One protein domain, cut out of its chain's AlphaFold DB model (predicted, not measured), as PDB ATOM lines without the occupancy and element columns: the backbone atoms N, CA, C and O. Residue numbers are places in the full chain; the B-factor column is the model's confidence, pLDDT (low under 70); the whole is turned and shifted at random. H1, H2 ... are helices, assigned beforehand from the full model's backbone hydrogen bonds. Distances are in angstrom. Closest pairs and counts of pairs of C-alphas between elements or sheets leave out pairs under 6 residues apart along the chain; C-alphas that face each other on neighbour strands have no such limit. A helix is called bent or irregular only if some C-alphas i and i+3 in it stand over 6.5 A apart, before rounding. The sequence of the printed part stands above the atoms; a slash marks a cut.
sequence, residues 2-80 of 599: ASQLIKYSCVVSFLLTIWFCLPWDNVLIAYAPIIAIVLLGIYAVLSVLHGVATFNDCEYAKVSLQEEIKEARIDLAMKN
ATOM      1  N   ALA A   2      36.193  36.124  18.754       73.12
ATOM      2  CA  ALA A   2      36.949  36.822  19.816       73.12
ATOM      3  C   ALA A   2      36.282  38.093  20.406       73.12
ATOM      4  O   ALA A   2      36.252  38.255  21.622       73.12
ATOM      5  N   SER A   3      35.670  38.947  19.573       79.12
ATOM      6  CA  SER A   3      34.966  40.165  20.028       79.12
ATOM      7  C   SER A   3      33.830  39.892  21.035       79.12
ATOM      8  O   SER A   3      33.624  40.676  21.958       79.12
ATOM      9  N   GLN A   4      33.121  38.762  20.919       76.19
ATOM     10  CA  GLN A   4      32.077  38.391  21.885       76.19
ATOM     11  C   GLN A   4      32.685  37.971  23.230       76.19
ATOM     12  O   GLN A   4      32.185  38.363  24.280       76.19
ATOM     13  N   LEU A   5      33.801  37.235  23.207       80.88
ATOM     14  CA  LEU A   5      34.486  36.767  24.416       80.88
ATOM     15  C   LEU A   5      35.017  37.946  25.250       80.88
ATOM     16  O   LEU A   5      34.882  37.934  26.469       80.88
ATOM     17  N   ILE A   6      35.505  39.010  24.601       91.44
ATOM     18  CA  ILE A   6      35.906  40.264  25.267       91.44
ATOM     19  C   ILE A   6      34.711  40.935  25.968       91.44
ATOM     20  O   ILE A   6      34.830  41.329  27.129       91.44
ATOM     21  N   LYS A   7      33.539  41.009  25.314       84.81
ATOM     22  CA  LYS A   7      32.318  41.587  25.911       84.81
ATOM     23  C   LYS A   7      31.884  40.823  27.168       84.81
ATOM     24  O   LYS A   7      31.639  41.444  28.199       84.81
ATOM     25  N   TYR A   8      31.853  39.489  27.116       84.44
ATOM     26  CA  TYR A   8      31.513  38.670  28.286       84.44
ATOM     27  C   TYR A   8      32.583  38.731  29.386       84.44
ATOM     28  O   TYR A   8      32.237  38.841  30.560       84.44
ATOM     29  N   SER A   9      33.871  38.729  29.023       87.50
ATOM     30  CA  SER A   9      34.985  38.860  29.972       87.50
ATOM     31  C   SER A   9      34.910  40.162  30.778       87.50
ATOM     32  O   SER A   9      35.119  40.151  31.991       87.50
ATOM     33  N   CYS A  10      34.529  41.274  30.140       87.25
ATOM     34  CA  CYS A  10      34.368  42.566  30.808       87.25
ATOM     35  C   CYS A  10      33.235  42.548  31.855       87.25
ATOM     36  O   CYS A  10      33.434  42.985  32.988       87.25
ATOM     37  N   VAL A  11      32.078  41.955  31.525       84.56
ATOM     38  CA  VAL A  11      30.946  41.799  32.462       84.56
ATOM     39  C   VAL A  11      31.298  40.868  33.628       84.56
ATOM     40  O   VAL A  11      31.018  41.196  34.780       84.56
ATOM     41  N   VAL A  12      31.945  39.730  33.356       84.56
ATOM     42  CA  VAL A  12      32.389  38.788  34.401       84.56
ATOM     43  C   VAL A  12      33.427  39.433  35.321       84.56
ATOM     44  O   VAL A  12      33.320  39.305  36.539       84.56
ATOM     45  N   SER A  13      34.384  40.178  34.761       88.75
ATOM     46  CA  SER A  13      35.382  40.919  35.539       88.75
ATOM     47  C   SER A  13      34.719  41.950  36.450       88.75
ATOM     48  O   SER A  13      35.017  41.969  37.635       88.75
ATOM     49  N   PHE A  14      33.759  42.736  35.949       89.75
ATOM     50  CA  PHE A  14      33.041  43.730  36.755       89.75
ATOM     51  C   PHE A  14      32.244  43.097  37.911       89.75
ATOM     52  O   PHE A  14      32.280  43.597  39.035       89.75
ATOM     53  N   LEU A  15      31.584  41.957  37.670       83.69
ATOM     54  CA  LEU A  15      30.898  41.191  38.719       83.69
ATOM     55  C   LEU A  15      31.875  40.649  39.775       83.69
ATOM     56  O   LEU A  15      31.572  40.708  40.967       83.69
ATOM     57  N   LEU A  16      33.055  40.174  39.363       85.62
ATOM     58  CA  LEU A  16      34.113  39.750  40.284       85.62
ATOM     59  C   LEU A  16      34.701  40.933  41.064       85.62
ATOM     60  O   LEU A  16      34.908  40.809  42.267       85.62
ATOM     61  N   THR A  17      34.921  42.092  40.437       88.25
ATOM     62  CA  THR A  17      35.393  43.298  41.133       88.25
ATOM     63  C   THR A  17      34.385  43.750  42.187       88.25
ATOM     64  O   THR A  17      34.784  43.995  43.318       88.25
ATOM     65  N   ILE A  18      33.082  43.770  41.879       84.94
ATOM     66  CA  ILE A  18      32.036  44.047  42.878       84.94
ATOM     67  C   ILE A  18      32.097  43.028  44.026       84.94
ATOM     68  O   ILE A  18      32.075  43.419  45.190       84.94
ATOM     69  N   TRP A  19      32.225  41.736  43.718       83.25
ATOM     70  CA  TRP A  19      32.314  40.664  44.717       83.25
ATOM     71  C   TRP A  19      33.542  40.782  45.639       83.25
ATOM     72  O   TRP A  19      33.443  40.515  46.835       83.25
ATOM     73  N   PHE A  20      34.691  41.213  45.110       85.12
ATOM     74  CA  PHE A  20      35.912  41.442  45.890       85.12
ATOM     75  C   PHE A  20      35.934  42.793  46.627       85.12
ATOM     76  O   PHE A  20      36.553  42.881  47.684       85.12
ATOM     77  N   CYS A  21      35.268  43.830  46.110       84.88
ATOM     78  CA  CYS A  21      35.193  45.152  46.745       84.88
ATOM     79  C   CYS A  21      34.098  45.269  47.817       84.88
ATOM     80  O   CYS A  21      34.117  46.225  48.591       84.88
ATOM     81  N   LEU A  22      33.143  44.337  47.881       84.31
ATOM     82  CA  LEU A  22      32.172  44.274  48.972       84.31
ATOM     83  C   LEU A  22      32.893  43.883  50.280       84.31
ATOM     84  O   LEU A  22      33.516  42.823  50.321       84.31
ATOM     85  N   PRO A  23      32.832  44.700  51.352       84.12
ATOM     86  CA  PRO A  23      33.498  44.382  52.612       84.12
ATOM     87  C   PRO A  23      32.853  43.148  53.250       84.12
ATOM     88  O   PRO A  23      31.654  43.128  53.527       84.12
ATOM     89  N   TRP A  24      33.656  42.108  53.486       82.69
ATOM     90  CA  TRP A  24      33.222  40.788  53.965       82.69
ATOM     91  C   TRP A  24      32.896  40.756  55.467       82.69
ATOM     92  O   TRP A  24      33.279  39.837  56.190       82.69
ATOM     93  N   ASP A  25      32.164  41.758  55.944       87.38
ATOM     94  CA  ASP A  25      31.654  41.790  57.307       87.38
ATOM     95  C   ASP A  25      30.627  40.670  57.524       87.38
ATOM     96  O   ASP A  25      29.895  40.273  56.613       87.38
ATOM     97  N   ASN A  26      30.510  40.185  58.763       83.69
ATOM     98  CA  ASN A  26      29.630  39.059  59.124       83.69
ATOM     99  C   ASN A  26      28.153  39.263  58.716       83.69
ATOM    100  O   ASN A  26      27.418  38.297  58.513       83.69
ATOM    101  N   VAL A  27      27.722  40.519  58.564       82.81
ATOM    102  CA  VAL A  27      26.395  40.897  58.059       82.81
ATOM    103  C   VAL A  27      26.208  40.455  56.600       82.81
ATOM    104  O   VAL A  27      25.147  39.955  56.235       82.81
ATOM    105  N   LEU A  28      27.243  40.578  55.767       81.81
ATOM    106  CA  LEU A  28      27.192  40.250  54.341       81.81
ATOM    107  C   LEU A  28      27.085  38.735  54.113       81.81
ATOM    108  O   LEU A  28      26.351  38.306  53.227       81.81
ATOM    109  N   ILE A  29      27.687  37.916  54.984       87.44
ATOM    110  CA  ILE A  29      27.498  36.452  54.997       87.44
ATOM    111  C   ILE A  29      26.023  36.075  55.223       87.44
ATOM    112  O   ILE A  29      25.523  35.158  54.570       87.44
ATOM    113  N   ALA A  30      25.297  36.796  56.084       91.94
ATOM    114  CA  ALA A  30      23.873  36.544  56.322       91.94
ATOM    115  C   ALA A  30      22.988  36.911  55.110       91.94
ATOM    116  O   ALA A  30      21.997  36.230  54.843       91.94
ATOM    117  N   TYR A  31      23.355  37.950  54.349       89.75
ATOM    118  CA  TYR A  31      22.617  38.387  53.153       89.75
ATOM    119  C   TYR A  31      23.101  37.761  51.836       89.75
ATOM    120  O   TYR A  31      22.379  37.831  50.838       89.75
ATOM    121  N   ALA A  32      24.256  37.090  51.821       86.12
ATOM    122  CA  ALA A  32      24.825  36.407  50.658       86.12
ATOM    123  C   ALA A  32      23.822  35.557  49.843       86.12
ATOM    124  O   ALA A  32      23.790  35.728  48.621       86.12
ATOM    125  N   PRO A  33      22.952  34.700  50.432       89.50
ATOM    126  CA  PRO A  33      21.976  33.941  49.644       89.50
ATOM    127  C   PRO A  33      20.915  34.827  48.970       89.50
ATOM    128  O   PRO A  33      20.481  34.522  47.862       89.50
ATOM    129  N   ILE A  34      20.516  35.938  49.597       92.88
ATOM    130  CA  ILE A  34      19.539  36.880  49.029       92.88
ATOM    131  C   ILE A  34      20.181  37.656  47.872       92.88
ATOM    132  O   ILE A  34      19.598  37.744  46.791       92.88
ATOM    133  N   ILE A  35      21.410  38.144  48.064       86.56
ATOM    134  CA  ILE A  35      22.192  38.835  47.031       86.56
ATOM    135  C   ILE A  35      22.430  37.905  45.831       86.56
ATOM    136  O   ILE A  35      22.217  38.313  44.690       86.56
ATOM    137  N   ALA A  36      22.778  36.636  46.069       87.31
ATOM    138  CA  ALA A  36      22.959  35.640  45.014       87.31
ATOM    139  C   ALA A  36      21.676  35.397  44.196       87.31
ATOM    140  O   ALA A  36      21.743  35.327  42.970       87.31
ATOM    141  N   ILE A  37      20.502  35.324  44.839       93.62
ATOM    142  CA  ILE A  37      19.209  35.184  44.143       93.62
ATOM    143  C   ILE A  37      18.901  36.425  43.289       93.62
ATOM    144  O   ILE A  37      18.461  36.283  42.148       93.62
ATOM    145  N   VAL A  38      19.160  37.633  43.802       91.38
ATOM    146  CA  VAL A  38      18.946  38.887  43.055       91.38
ATOM    147  C   VAL A  38      19.882  38.977  41.846       91.38
ATOM    148  O   VAL A  38      19.417  39.245  40.738       91.38
ATOM    149  N   LEU A  39      21.176  38.686  42.020       86.31
ATOM    150  CA  LEU A  39      22.154  38.670  40.927       86.31
ATOM    151  C   LEU A  39      21.819  37.610  39.870       86.31
ATOM    152  O   LEU A  39      21.871  37.905  38.677       86.31
ATOM    153  N   LEU A  40      21.408  36.406  40.284       88.38
ATOM    154  CA  LEU A  40      20.969  35.347  39.369       88.38
ATOM    155  C   LEU A  40      19.706  35.755  38.590       88.38
ATOM    156  O   LEU A  40      19.608  35.481  37.395       88.38
ATOM    157  N   GLY A  41      18.766  36.448  39.240       93.44
ATOM    158  CA  GLY A  41      17.574  37.005  38.599       93.44
ATOM    159  C   GLY A  41      17.912  38.060  37.542       93.44
ATOM    160  O   GLY A  41      17.429  37.972  36.412       93.44
ATOM    161  N   ILE A  42      18.792  39.012  37.870       89.69
ATOM    162  CA  ILE A  42      19.272  40.035  36.926       89.69
ATOM    163  C   ILE A  42      20.007  39.374  35.753       89.69
ATOM    164  O   ILE A  42      19.718  39.685  34.598       89.69
ATOM    165  N   TYR A  43      20.899  38.417  36.023       87.94
ATOM    166  CA  TYR A  43      21.619  37.668  34.991       87.94
ATOM    167  C   TYR A  43      20.672  36.901  34.056       87.94
ATOM    168  O   TYR A  43      20.861  36.921  32.839       87.94
ATOM    169  N   ALA A  44      19.621  36.271  34.591       93.50
ATOM    170  CA  ALA A  44      18.622  35.567  33.790       93.50
ATOM    171  C   ALA A  44      17.836  36.525  32.877       93.50
ATOM    172  O   ALA A  44      17.676  36.241  31.689       93.50
ATOM    173  N   VAL A  45      17.400  37.680  33.396       94.69
ATOM    174  CA  VAL A  45      16.713  38.711  32.599       94.69
ATOM    175  C   VAL A  45      17.631  39.263  31.510       94.69
ATOM    176  O   VAL A  45      17.218  39.312  30.355       94.69
ATOM    177  N   LEU A  46      18.879  39.613  31.838       90.12
ATOM    178  CA  LEU A  46      19.860  40.098  30.862       90.12
ATOM    179  C   LEU A  46      20.184  39.048  29.792       90.12
ATOM    180  O   LEU A  46      20.287  39.400  28.622       90.12
ATOM    181  N   SER A  47      20.279  37.768  30.159       88.25
ATOM    182  CA  SER A  47      20.506  36.672  29.205       88.25
ATOM    183  C   SER A  47      19.348  36.526  28.212       88.25
ATOM    184  O   SER A  47      19.579  36.362  27.015       88.25
ATOM    185  N   VAL A  48      18.100  36.642  28.683       92.75
ATOM    186  CA  VAL A  48      16.914  36.631  27.811       92.75
ATOM    187  C   VAL A  48      16.855  37.890  26.944       92.75
ATOM    188  O   VAL A  48      16.619  37.772  25.744       92.75
ATOM    189  N   LEU A  49      17.114  39.078  27.505       91.38
ATOM    190  CA  LEU A  49      17.126  40.334  26.745       91.38
ATOM    191  C   LEU A  49      18.202  40.321  25.653       91.38
ATOM    192  O   LEU A  49      17.925  40.696  24.518       91.38
ATOM    193  N   HIS A  50      19.404  39.845  25.980       88.50
ATOM    194  CA  HIS A  50      20.506  39.689  25.037       88.50
ATOM    195  C   HIS A  50      20.165  38.672  23.943       88.50
ATOM    196  O   HIS A  50      20.439  38.926  22.773       88.50
ATOM    197  N   GLY A  51      19.519  37.553  24.289       88.94
ATOM    198  CA  GLY A  51      18.988  36.606  23.307       88.94
ATOM    199  C   GLY A  51      17.992  37.268  22.352       88.94
ATOM    200  O   GLY A  51      18.164  37.197  21.142       88.94
ATOM    201  N   VAL A  52      16.988  37.974  22.878       90.75
ATOM    202  CA  VAL A  52      15.969  38.654  22.055       90.75
ATOM    203  C   VAL A  52      16.580  39.751  21.176       90.75
ATOM    204  O   VAL A  52      16.231  39.829  20.003       90.75
ATOM    205  N   ALA A  53      17.517  40.550  21.697       87.12
ATOM    206  CA  ALA A  53      18.225  41.567  20.919       87.12
ATOM    207  C   ALA A  53      19.064  40.934  19.795       87.12
ATOM    208  O   ALA A  53      18.887  41.265  18.627       87.12
ATOM    209  N   THR A  54      19.899  39.940  20.118       85.31
ATOM    210  CA  THR A  54      20.757  39.278  19.117       85.31
ATOM    211  C   THR A  54      19.984  38.478  18.066       85.31
ATOM    212  O   THR A  54      20.460  38.365  16.939       85.31
ATOM    213  N   PHE A  55      18.784  37.973  18.378       78.62
ATOM    214  CA  PHE A  55      17.885  37.389  17.373       78.62
ATOM    215  C   PHE A  55      17.150  38.432  16.519       78.62
ATOM    216  O   PHE A  55      16.740  38.103  15.407       78.62
ATOM    217  N   ASN A  56      16.968  39.661  17.006       80.00
ATOM    218  CA  ASN A  56      16.284  40.721  16.267       80.00
ATOM    219  C   ASN A  56      17.223  41.473  15.307       80.00
ATOM    220  O   ASN A  56      16.805  41.820  14.207       80.00
ATOM    221  N   ASP A  57      18.488  41.661  15.688       79.31
ATOM    222  CA  ASP A  57      19.470  42.453  14.925       79.31
ATOM    223  C   ASP A  57      20.064  41.714  13.706       79.31
ATOM    224  O   ASP A  57      20.870  42.268  12.960       79.31
ATOM    225  N   CYS A  58      19.685  40.454  13.466       82.06
ATOM    226  CA  CYS A  58      20.186  39.676  12.332       82.06
ATOM    227  C   CYS A  58      19.324  39.872  11.070       82.06
ATOM    228  O   CYS A  58      18.739  38.926  10.537       82.06
ATOM    229  N   GLU A  59      19.246  41.115  10.579       84.75
ATOM    230  CA  GLU A  59      18.495  41.452   9.359       84.75
ATOM    231  C   GLU A  59      18.973  40.646   8.144       84.75
ATOM    232  O   GLU A  59      18.148  40.124   7.397       84.75
ATOM    233  N   TYR A  60      20.286  40.429   8.011       85.75
ATOM    234  CA  TYR A  60      20.863  39.594   6.953       85.75
ATOM    235  C   TYR A  60      20.329  38.149   6.978       85.75
ATOM    236  O   TYR A  60      19.862  37.644   5.961       85.75
ATOM    237  N   ALA A  61      20.303  37.501   8.151       85.00
ATOM    238  CA  ALA A  61      19.773  36.140   8.281       85.00
ATOM    239  C   ALA A  61      18.256  36.071   8.047       85.00
ATOM    240  O   ALA A  61      17.735  35.044   7.620       85.00
ATOM    241  N   LYS A  62      17.528  37.164   8.308       86.50
ATOM    242  CA  LYS A  62      16.103  37.288   7.977       86.50
ATOM    243  C   LYS A  62      15.883  37.417   6.467       86.50
ATOM    244  O   LYS A  62      14.907  36.853   5.976       86.50
ATOM    245  N   VAL A  63      16.756  38.124   5.745       92.75
ATOM    246  CA  VAL A  63      16.715  38.207   4.274       92.75
ATOM    247  C   VAL A  63      17.034  36.843   3.660       92.75
ATOM    248  O   VAL A  63      16.198  36.328   2.918       92.75
ATOM    249  N   SER A  64      18.136  36.193   4.057       92.25
ATOM    250  CA  SER A  64      18.513  34.877   3.514       92.25
ATOM    251  C   SER A  64      17.462  33.795   3.806       92.25
ATOM    252  O   SER A  64      17.072  33.057   2.907       92.25
ATOM    253  N   LEU A  65      16.888  33.753   5.018       91.69
ATOM    254  CA  LEU A  65      15.768  32.846   5.318       91.69
ATOM    255  C   LEU A  65      14.513  33.155   4.495       91.69
ATOM    256  O   LEU A  65      13.769  32.241   4.147       91.69
ATOM    257  N   GLN A  66      14.224  34.425   4.193       94.94
ATOM    258  CA  GLN A  66      13.092  34.758   3.325       94.94
ATOM    259  C   GLN A  66      13.335  34.336   1.876       94.94
ATOM    260  O   GLN A  66      12.375  33.970   1.199       94.94
ATOM    261  N   GLU A  67      14.580  34.359   1.418       96.56
ATOM    262  CA  GLU A  67      14.995  33.880   0.103       96.56
ATOM    263  C   GLU A  67      14.897  32.354  -0.006       96.56
ATOM    264  O   GLU A  67      14.144  31.867  -0.849       96.56
ATOM    265  N   GLU A  68      15.472  31.606   0.942       96.19
ATOM    266  CA  GLU A  68      15.297  30.146   1.053       96.19
ATOM    267  C   GLU A  68      13.806  29.749   1.104       96.19
ATOM    268  O   GLU A  68      13.371  28.789   0.466       96.19
ATOM    269  N   ILE A  69      12.969  30.512   1.824       95.25
ATOM    270  CA  ILE A  69      11.515  30.280   1.882       95.25
ATOM    271  C   ILE A  69      10.821  30.605   0.548       95.25
ATOM    272  O   ILE A  69       9.822  29.954   0.223       95.25
ATOM    273  N   LYS A  70      11.285  31.597  -0.225       96.44
ATOM    274  CA  LYS A  70      10.765  31.872  -1.578       96.44
ATOM    275  C   LYS A  70      11.134  30.732  -2.524       96.44
ATOM    276  O   LYS A  70      10.241  30.205  -3.186       96.44
ATOM    277  N   GLU A  71      12.395  30.309  -2.537       96.94
ATOM    278  CA  GLU A  71      12.889  29.231  -3.396       96.94
ATOM    279  C   GLU A  71      12.186  27.902  -3.083       96.94
ATOM    280  O   GLU A  71      11.572  27.301  -3.966       96.94
ATOM    281  N   ALA A  72      12.113  27.508  -1.806       95.69
ATOM    282  CA  ALA A  72      11.383  26.315  -1.378       95.69
ATOM    283  C   ALA A  72       9.882  26.363  -1.735       95.69
ATOM    284  O   ALA A  72       9.267  25.328  -2.000       95.69
ATOM    285  N   ARG A  73       9.260  27.551  -1.776       94.25
ATOM    286  CA  ARG A  73       7.871  27.711  -2.250       94.25
ATOM    287  C   ARG A  73       7.744  27.555  -3.763       94.25
ATOM    288  O   ARG A  73       6.737  27.002  -4.203       94.25
ATOM    289  N   ILE A  74       8.718  28.032  -4.537       95.06
ATOM    290  CA  ILE A  74       8.755  27.875  -5.996       95.06
ATOM    291  C   ILE A  74       8.960  26.399  -6.351       95.06
ATOM    292  O   ILE A  74       8.182  25.851  -7.129       95.06
ATOM    293  N   ASP A  75       9.906  25.719  -5.706       95.69
ATOM    294  CA  ASP A  75      10.165  24.288  -5.894       95.69
ATOM    295  C   ASP A  75       8.944  23.418  -5.515       95.69
ATOM    296  O   ASP A  75       8.521  22.546  -6.280       95.69
ATOM    297  N   LEU A  76       8.270  23.713  -4.393       93.38
ATOM    298  CA  LEU A  76       7.003  23.058  -4.030       93.38
ATOM    299  C   LEU A  76       5.858  23.345  -5.018       93.38
ATOM    300  O   LEU A  76       4.985  22.488  -5.205       93.38
ATOM    301  N   ALA A  77       5.846  24.524  -5.649       92.44
ATOM    302  CA  ALA A  77       4.881  24.864  -6.691       92.44
ATOM    303  C   ALA A  77       5.157  24.091  -7.991       92.44
ATOM    304  O   ALA A  77       4.239  23.470  -8.528       92.44
ATOM    305  N   MET A  78       6.416  24.042  -8.442       93.19
ATOM    306  CA  MET A  78       6.849  23.265  -9.612       93.19
ATOM    307  C   MET A  78       6.564  21.769  -9.444       93.19
ATOM    308  O   MET A  78       6.039  21.123 -10.352       93.19
ATOM    309  N   LYS A  79       6.811  21.220  -8.248       94.69
ATOM    310  CA  LYS A  79       6.525  19.815  -7.913       94.69
ATOM    311  C   LYS A  79       5.029  19.481  -7.847       94.69
ATOM    312  O   LYS A  79       4.688  18.328  -7.597       94.69
ATOM    313  N   ASN A  80       4.129  20.455  -8.039       84.12
ATOM    314  CA  ASN A  80       2.673  20.313  -7.886       84.12
ATOM    315  C   ASN A  80       2.242  19.711  -6.529       84.12
ATOM    316  O   ASN A  80       1.101  19.284  -6.353       84.12
TER     317      ASN A  80
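What this domain is: This is residues 2 to 80 of the 599 residues of a protein of Steinernema glaseri (UniProt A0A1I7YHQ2). The domain is an open hook of three helices joined end to end: H1 makes the short side, the chain turns through residues 22 to 25, and the long H2 folds back past H1 with an empty gap between them. Beyond a corner at residues 57 and 58, H3 leads away from H2 and carries the length onward. The printed part has 79 residues with three named helices, in the order H1, H2, H3, and no named strand; the class is all helix. It is extended, with a radius of gyration of the C-alphas of 22.5 A and spans of 74 by 26 by 14 A.

Where its parts are: H1 covers residues 2 to 21, 28.2 A from first to last C-alpha, and begins at C-alpha 2, (36.949, 36.822, 19.816). H2 covers residues 26 to 56, 44.9 A long, and begins at C-alpha 26, (29.630, 39.059, 59.124). H3 covers residues 59 to 78, 28.7 A long, and ends at C-alpha 78, (6.849, 23.265, -9.612).

How they stand to each other: H1 and H2 are apart, with no C-alpha of the one within 8 A of the other, though a tight link of 4 residues joins them. Along H1, z rises from 19.816 at C-alpha 2 to 46.745 at C-alpha 21; along H2 it falls from 59.124 at C-alpha 26 to 16.267 at C-alpha 56. H2 is irregular, with C-alphas 30 and 33 at 7.4 A, and has a kink of 49 degrees near residue 33. H2 and H3 meet only through their link, a tight one of 2 residues. H1 and H3 are apart. Every O i to N i+4 pair is within hydrogen-bond range in H1 and H3; in H2, 24 of 27 are.

The domain as a whole: The two C-alphas farthest apart, those of Asn 26 and Asn 80, are 74.6 A apart. Residues 2 to 14, 16 to 38 and 40 to 80 stand free. The printed part has no cut and no long link. The mean pLDDT of the printed part is 88.1, and no printed residue is under 70.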